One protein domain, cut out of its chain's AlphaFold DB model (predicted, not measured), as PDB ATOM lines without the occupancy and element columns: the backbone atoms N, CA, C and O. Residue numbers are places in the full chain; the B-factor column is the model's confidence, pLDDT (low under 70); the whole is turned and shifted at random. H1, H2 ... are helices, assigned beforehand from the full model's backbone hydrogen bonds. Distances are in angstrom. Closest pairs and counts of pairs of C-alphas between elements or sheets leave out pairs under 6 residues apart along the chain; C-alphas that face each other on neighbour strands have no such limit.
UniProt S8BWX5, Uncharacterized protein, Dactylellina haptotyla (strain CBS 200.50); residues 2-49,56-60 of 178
ATOM      1  N   ALA A   2     224.155 157.194 179.503       72.44
ATOM      2  CA  ALA A   2     225.395 157.345 180.266       72.44
ATOM      3  C   ALA A   2     225.086 158.115 181.558       72.44
ATOM      4  O   ALA A   2     224.195 158.967 181.546       72.44
ATOM      5  N   ASP A   3     225.789 157.796 182.641       86.31
ATOM      6  CA  ASP A   3     225.734 158.595 183.862       86.31
ATOM      7  C   ASP A   3     226.276 160.013 183.597       86.31
ATOM      8  O   ASP A   3     227.220 160.195 182.822       86.31
ATOM      9  N   ILE A   4     225.658 161.024 184.213       87.56
ATOM     10  CA  ILE A   4     225.991 162.426 183.953       87.56
ATOM     11  C   ILE A   4     227.356 162.806 184.533       87.56
ATOM     12  O   ILE A   4     228.081 163.573 183.899       87.56
ATOM     13  N   TYR A   5     227.755 162.229 185.669       85.69
ATOM     14  CA  TYR A   5     229.054 162.505 186.285       85.69
ATOM     15  C   TYR A   5     230.193 161.899 185.459       85.69
ATOM     16  O   TYR A   5     231.181 162.581 185.183       85.69
ATOM     17  N   GLU A   6     230.016 160.683 184.936       87.31
ATOM     18  CA  GLU A   6     230.942 160.092 183.958       87.31
ATOM     19  C   GLU A   6     231.049 160.910 182.659       87.31
ATOM     20  O   GLU A   6     232.145 161.060 182.106       87.31
ATOM     21  N   VAL A   7     229.948 161.499 182.177       90.25
ATOM     22  CA  VAL A   7     229.983 162.421 181.028       90.25
ATOM     23  C   VAL A   7     230.759 163.695 181.372       90.25
ATOM     24  O   VAL A   7     231.616 164.092 180.587       90.25
ATOM     25  N   ILE A   8     230.528 164.313 182.534       90.44
ATOM     26  CA  ILE A   8     231.269 165.509 182.978       90.44
ATOM     27  C   ILE A   8     232.771 165.209 183.089       90.44
ATOM     28  O   ILE A   8     233.586 165.987 182.594       90.44
ATOM     29  N   ARG A   9     233.139 164.057 183.663       88.38
ATOM     30  CA  ARG A   9     234.530 163.623 183.871       88.38
ATOM     31  C   ARG A   9     235.284 163.320 182.570       88.38
ATOM     32  O   ARG A   9     236.506 163.440 182.531       88.38
ATOM     33  N   THR A  10     234.584 162.890 181.518       92.50
ATOM     34  CA  THR A  10     235.198 162.460 180.244       92.50
ATOM     35  C   THR A  10     235.011 163.441 179.084       92.50
ATOM     36  O   THR A  10     235.673 163.303 178.052       92.50
ATOM     37  N   ALA A  11     234.137 164.440 179.223       93.81
ATOM     38  CA  ALA A  11     233.871 165.418 178.176       93.81
ATOM     39  C   ALA A  11     235.049 166.389 177.949       93.81
ATOM     40  O   ALA A  11     235.730 166.792 178.892       93.81
ATOM     41  N   PRO A  12     235.251 166.868 176.705       96.25
ATOM     42  CA  PRO A  12     236.123 168.005 176.437       96.25
ATOM     43  C   PRO A  12     235.733 169.227 177.272       96.25
ATOM     44  O   PRO A  12     234.563 169.601 177.343       96.25
ATOM     45  N   GLU A  13     236.726 169.919 177.824       94.62
ATOM     46  CA  GLU A  13     236.543 171.075 178.711       94.62
ATOM     47  C   GLU A  13     235.671 172.192 178.089       94.62
ATOM     48  O   GLU A  13     234.889 172.855 178.771       94.62
ATOM     49  N   GLN A  14     235.736 172.374 176.763       96.00
ATOM     50  CA  GLN A  14     234.871 173.308 176.031       96.00
ATOM     51  C   GLN A  14     233.385 172.914 176.088       96.00
ATOM     52  O   GLN A  14     232.530 173.800 176.132       96.00
ATOM     53  N   HIS A  15     233.057 171.618 176.107       95.31
ATOM     54  CA  HIS A  15     231.678 171.153 176.263       95.31
ATOM     55  C   HIS A  15     231.177 171.484 177.671       95.31
ATOM     56  O   HIS A  15     230.135 172.119 177.793       95.31
ATOM     57  N   VAL A  16     231.955 171.157 178.712       95.56
ATOM     58  CA  VAL A  16     231.604 171.444 180.116       95.56
ATOM     59  C   VAL A  16     231.377 172.946 180.333       95.56
ATOM     60  O   VAL A  16     230.322 173.336 180.828       95.56
ATOM     61  N   ARG A  17     232.289 173.810 179.854       96.25
ATOM     62  CA  ARG A  17     232.114 175.277 179.901       96.25
ATOM     63  C   ARG A  17     230.855 175.759 179.173       96.25
ATOM     64  O   ARG A  17     230.198 176.686 179.639       96.25
ATOM     65  N   THR A  18     230.527 175.160 178.027       96.75
ATOM     66  CA  THR A  18     229.339 175.539 177.242       96.75
ATOM     67  C   THR A  18     228.054 175.124 177.956       96.75
ATOM     68  O   THR A  18     227.123 175.919 178.034       96.75
ATOM     69  N   ILE A  19     228.020 173.913 178.519       94.94
ATOM     70  CA  ILE A  19     226.886 173.393 179.292       94.94
ATOM     71  C   ILE A  19     226.667 174.246 180.544       94.94
ATOM     72  O   ILE A  19     225.566 174.755 180.730       94.94
ATOM     73  N   LEU A  20     227.709 174.483 181.350       95.44
ATOM     74  CA  LEU A  20     227.608 175.300 182.564       95.44
ATOM     75  C   LEU A  20     227.106 176.716 182.259       95.44
ATOM     76  O   LEU A  20     226.225 177.219 182.952       95.44
ATOM     77  N   ARG A  21     227.606 177.337 181.181       95.94
ATOM     78  CA  ARG A  21     227.103 178.635 180.724       95.94
ATOM     79  C   ARG A  21     225.616 178.581 180.376       95.94
ATOM     80  O   ARG A  21     224.877 179.449 180.820       95.94
ATOM     81  N   LEU A  22     225.176 177.582 179.610       96.25
ATOM     82  CA  LEU A  22     223.761 177.430 179.259       96.25
ATOM     83  C   LEU A  22     222.887 177.207 180.499       96.25
ATOM     84  O   LEU A  22     221.802 177.772 180.562       96.25
ATOM     85  N   LEU A  23     223.349 176.452 181.497       95.31
ATOM     86  CA  LEU A  23     222.624 176.287 182.760       95.31
ATOM     87  C   LEU A  23     222.502 177.625 183.512       95.31
ATOM     88  O   LEU A  23     221.396 178.017 183.872       95.31
ATOM     89  N   CYS A  24     223.599 178.377 183.651       96.44
ATOM     90  CA  CYS A  24     223.607 179.692 184.307       96.44
ATOM     91  C   CYS A  24     222.822 180.778 183.543       96.44
ATOM     92  O   CYS A  24     222.312 181.715 184.154       96.44
ATOM     93  N   ASP A  25     222.740 180.689 182.212       95.81
ATOM     94  CA  ASP A  25     221.958 181.613 181.379       95.81
ATOM     95  C   ASP A  25     220.438 181.312 181.459       95.81
ATOM     96  O   ASP A  25     219.637 182.201 181.173       95.81
ATOM     97  N   ASN A  26     220.029 180.096 181.865       93.19
ATOM     98  CA  ASN A  26     218.618 179.674 181.951       93.19
ATOM     99  C   ASN A  26     218.065 179.527 183.386       93.19
ATOM    100  O   ASN A  26     216.848 179.549 183.551       93.19
ATOM    101  N   ASN A  27     218.907 179.382 184.415       92.75
ATOM    102  CA  ASN A  27     218.486 179.260 185.815       92.75
ATOM    103  C   ASN A  27     219.322 180.190 186.720       92.75
ATOM    104  O   ASN A  27     220.552 180.123 186.745       92.75
ATOM    105  N   PHE A  28     218.638 181.068 187.465       90.31
ATOM    106  CA  PHE A  28     219.272 182.052 188.348       90.31
ATOM    107  C   PHE A  28     219.881 181.430 189.616       90.31
ATOM    108  O   PHE A  28     220.978 181.832 189.995       90.31
ATOM    109  N   GLY A  29     219.231 180.435 190.229       89.50
ATOM    110  CA  GLY A  29     219.763 179.724 191.398       89.50
ATOM    111  C   GLY A  29     221.070 179.004 191.064       89.50
ATOM    112  O   GLY A  29     222.094 179.252 191.697       89.50
ATOM    113  N   VAL A  30     221.088 178.249 189.957       92.00
ATOM    114  CA  VAL A  30     222.310 177.603 189.434       92.00
ATOM    115  C   VAL A  30     223.421 178.627 189.184       92.00
ATOM    116  O   VAL A  30     224.588 178.364 189.472       92.00
ATOM    117  N   LYS A  31     223.076 179.813 188.672       93.81
ATOM    118  CA  LYS A  31     224.036 180.899 188.459       93.81
ATOM    119  C   LYS A  31     224.597 181.460 189.771       93.81
ATOM    120  O   LYS A  31     225.803 181.689 189.815       93.81
ATOM    121  N   SER A  32     223.771 181.675 190.798       92.62
ATOM    122  CA  SER A  32     224.233 182.151 192.115       92.62
ATOM    123  C   SER A  32     225.162 181.123 192.756       92.62
ATOM    124  O   SER A  32     226.336 181.417 192.987       92.62
ATOM    125  N   LYS A  33     224.705 179.867 192.862       90.62
ATOM    126  CA  LYS A  33     225.485 178.752 193.417       90.62
ATOM    127  C   LYS A  33     226.820 178.563 192.688       90.62
ATOM    128  O   LYS A  33     227.855 178.379 193.319       90.62
ATOM    129  N   ALA A  34     226.848 178.690 191.357       93.81
ATOM    130  CA  ALA A  34     228.091 178.629 190.582       93.81
ATOM    131  C   ALA A  34     229.057 179.799 190.873       93.81
ATOM    132  O   ALA A  34     230.275 179.611 190.813       93.81
ATOM    133  N   GLN A  35     228.551 180.998 191.186       94.19
ATOM    134  CA  GLN A  35     229.374 182.147 191.588       94.19
ATOM    135  C   GLN A  35     229.901 182.009 193.024       94.19
ATOM    136  O   GLN A  35     231.058 182.354 193.281       94.19
ATOM    137  N   GLU A  36     229.092 181.474 193.935       92.00
ATOM    138  CA  GLU A  36     229.477 181.145 195.313       92.00
ATOM    139  C   GLU A  36     230.570 180.069 195.325       92.00
ATOM    140  O   GLU A  36     231.672 180.331 195.805       92.00
ATOM    141  N   LEU A  37     230.335 178.922 194.675       91.50
ATOM    142  CA  LEU A  37     231.313 177.834 194.540       91.50
ATOM    143  C   LEU A  37     232.632 178.314 193.922       91.50
ATOM    144  O   LEU A  37     233.704 178.001 194.435       91.50
ATOM    145  N   HIS A  38     232.583 179.121 192.855       92.75
ATOM    146  CA  HIS A  38     233.788 179.714 192.267       92.75
ATOM    147  C   HIS A  38     234.545 180.598 193.273       92.75
ATOM    148  O   HIS A  38     235.774 180.572 193.317       92.75
ATOM    149  N   SER A  39     233.829 181.381 194.083       92.69
ATOM    150  CA  SER A  39     234.435 182.249 195.099       92.69
ATOM    151  C   SER A  39     235.102 181.433 196.211       92.69
ATOM    152  O   SER A  39     236.234 181.738 196.585       92.69
ATOM    153  N   THR A  40     234.460 180.354 196.668       90.38
ATOM    154  CA  THR A  40     235.025 179.402 197.639       90.38
ATOM    155  C   THR A  40     236.267 178.695 197.092       90.38
ATOM    156  O   THR A  40     237.293 178.661 197.767       90.38
ATOM    157  N   ILE A  41     236.229 178.201 195.848       89.62
ATOM    158  CA  ILE A  41     237.379 177.558 195.185       89.62
ATOM    159  C   ILE A  41     238.580 178.512 195.113       89.62
ATOM    160  O   ILE A  41     239.694 178.123 195.462       89.62
ATOM    161  N   VAL A  42     238.365 179.773 194.714       90.12
ATOM    162  CA  VAL A  42     239.435 180.786 194.680       90.12
ATOM    163  C   VAL A  42     239.979 181.060 196.085       90.12
ATOM    164  O   VAL A  42     241.194 181.073 196.267       90.12
ATOM    165  N   ALA A  43     239.112 181.213 197.090       88.50
ATOM    166  CA  ALA A  43     239.537 181.451 198.469       88.50
ATOM    167  C   ALA A  43     240.394 180.298 199.029       88.50
ATOM    168  O   ALA A  43     241.422 180.559 199.654       88.50
ATOM    169  N   LEU A  44     240.032 179.040 198.756       86.19
ATOM    170  CA  LEU A  44     240.817 177.857 199.143       86.19
ATOM    171  C   LEU A  44     242.193 177.809 198.454       86.19
ATOM    172  O   LEU A  44     243.179 177.402 199.065       86.19
ATOM    173  N   GLN A  45     242.287 178.264 197.200       83.38
ATOM    174  CA  GLN A  45     243.552 178.331 196.454       83.38
ATOM    175  C   GLN A  45     244.453 179.510 196.863       83.38
ATOM    176  O   GLN A  45     245.669 179.457 196.654       83.38
ATOM    177  N   GLU A  46     243.888 180.580 197.431       79.06
ATOM    178  CA  GLU A  46     244.641 181.742 197.925       79.06
ATOM    179  C   GLU A  46     245.044 181.612 199.404       79.06
ATOM    180  O   GLU A  46     246.142 182.041 199.775       79.06
ATOM    181  N   ASN A  47     244.220 180.961 200.233       64.69
ATOM    182  CA  ASN A  47     244.484 180.709 201.651       64.69
ATOM    183  C   ASN A  47     245.461 179.536 201.857       64.69
ATOM    184  O   ASN A  47     245.138 178.481 202.400       64.69
ATOM    185  N   GLY A  48     246.714 179.752 201.457       55.91
ATOM    186  CA  GLY A  48     247.837 178.937 201.910       55.91
ATOM    187  C   GLY A  48     248.111 179.164 203.395       55.91
ATOM    188  O   GLY A  48     248.848 180.092 203.733       55.91
ATOM    189  N   SER A  49     247.537 178.318 204.256       48.56
ATOM    190  CA  SER A  49     247.697 178.332 205.716       48.56
ATOM    191  C   SER A  49     249.162 178.506 206.128       48.56
ATOM    192  O   SER A  49     250.035 177.686 205.826       48.56
ATOM    193  N   THR A  56     250.973 175.764 196.267       53.50
ATOM    194  CA  THR A  56     250.897 176.102 194.848       53.50
ATOM    195  C   THR A  56     249.453 176.458 194.518       53.50
ATOM    196  O   THR A  56     248.535 175.829 195.031       53.50
ATOM    197  N   ARG A  57     249.246 177.432 193.621       58.50
ATOM    198  CA  ARG A  57     247.905 177.802 193.115       58.50
ATOM    199  C   ARG A  57     247.193 176.650 192.389       58.50
ATOM    200  O   ARG A  57     246.024 176.762 192.055       58.50
ATOM    201  N   ASP A  58     247.924 175.568 192.160       63.75
ATOM    202  CA  ASP A  58     247.514 174.305 191.562       63.75
ATOM    203  C   ASP A  58     246.991 173.283 192.598       63.75
ATOM    204  O   ASP A  58     246.913 172.095 192.289       63.75
ATOM    205  N   ALA A  59     246.681 173.701 193.834       73.38
ATOM    206  CA  ALA A  59     246.027 172.839 194.819       73.38
ATOM    207  C   ALA A  59     244.668 172.349 194.281       73.38
ATOM    208  O   ALA A  59     243.825 173.148 193.858       73.38
ATOM    209  N   GLU A  60     244.476 171.028 194.280       85.06
ATOM    210  CA  GLU A  60     243.251 170.390 193.801       85.06
ATOM    211  C   GLU A  60     242.133 170.596 194.827       85.06
ATOM    212  O   GLU A  60     242.197 170.088 195.948       85.06
TER     213      GLU A  60
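AT A GLANCE: This is residues 2 to 49 and 56 to 60 of the 178 residues of an uncharacterized protein of Dactylellina haptotyla (strain CBS 200.50) (UniProt S8BWX5). Two long helices, H2 and H3, meet near their ends as an open V, and the short helix H1 lies by the other end of H2. Residues 56 to 60, after a cut, lie near the last residues of H3. The printed part has 53 residues with three named helices, H1, H2, H3 in chain order, and no named strand: all helix. It is loose, with a radius of gyration of the C-alphas of 13.5 A, and spans 39 by 26 by 18 A.

IN THESE COORDINATES: H1 is residues 4 to 10, beginning at C-alpha 4 (225.991, 162.426, 183.953). H2, residues 13 to 26, is 20.1 A long. H3, residues 28 to 46, is 27.1 A long and ends at C-alpha 46 (244.641, 181.742, 197.925).

HOW THE PARTS SIT: H1 and H2 are close but not clearly touching; their closest C-alphas, Ile 8 and Val 16, are 6.6 A apart. H2, with residues 23 to 25 alone, and H3, with residues 30 to 34 alone, touch only at the corner; their closest C-alphas, Cys 24 and Lys 31, are 4.3 A apart. They run opposite ways at a steep tilt of 47 degrees. H1 and H3 are apart. In H1, H2 and H3 every O i to N i+4 pair is within hydrogen-bond range.

THE WHOLE: The farthest C-alphas, Ala 2 and Ser 49, are 39.8 A apart. Residues 50 to 55 are not printed; the gap from C-alpha 49 to 56 is 11.5 A. Both links are tight. Residues 47 to 49 and 56 to 58 have pLDDT under 70.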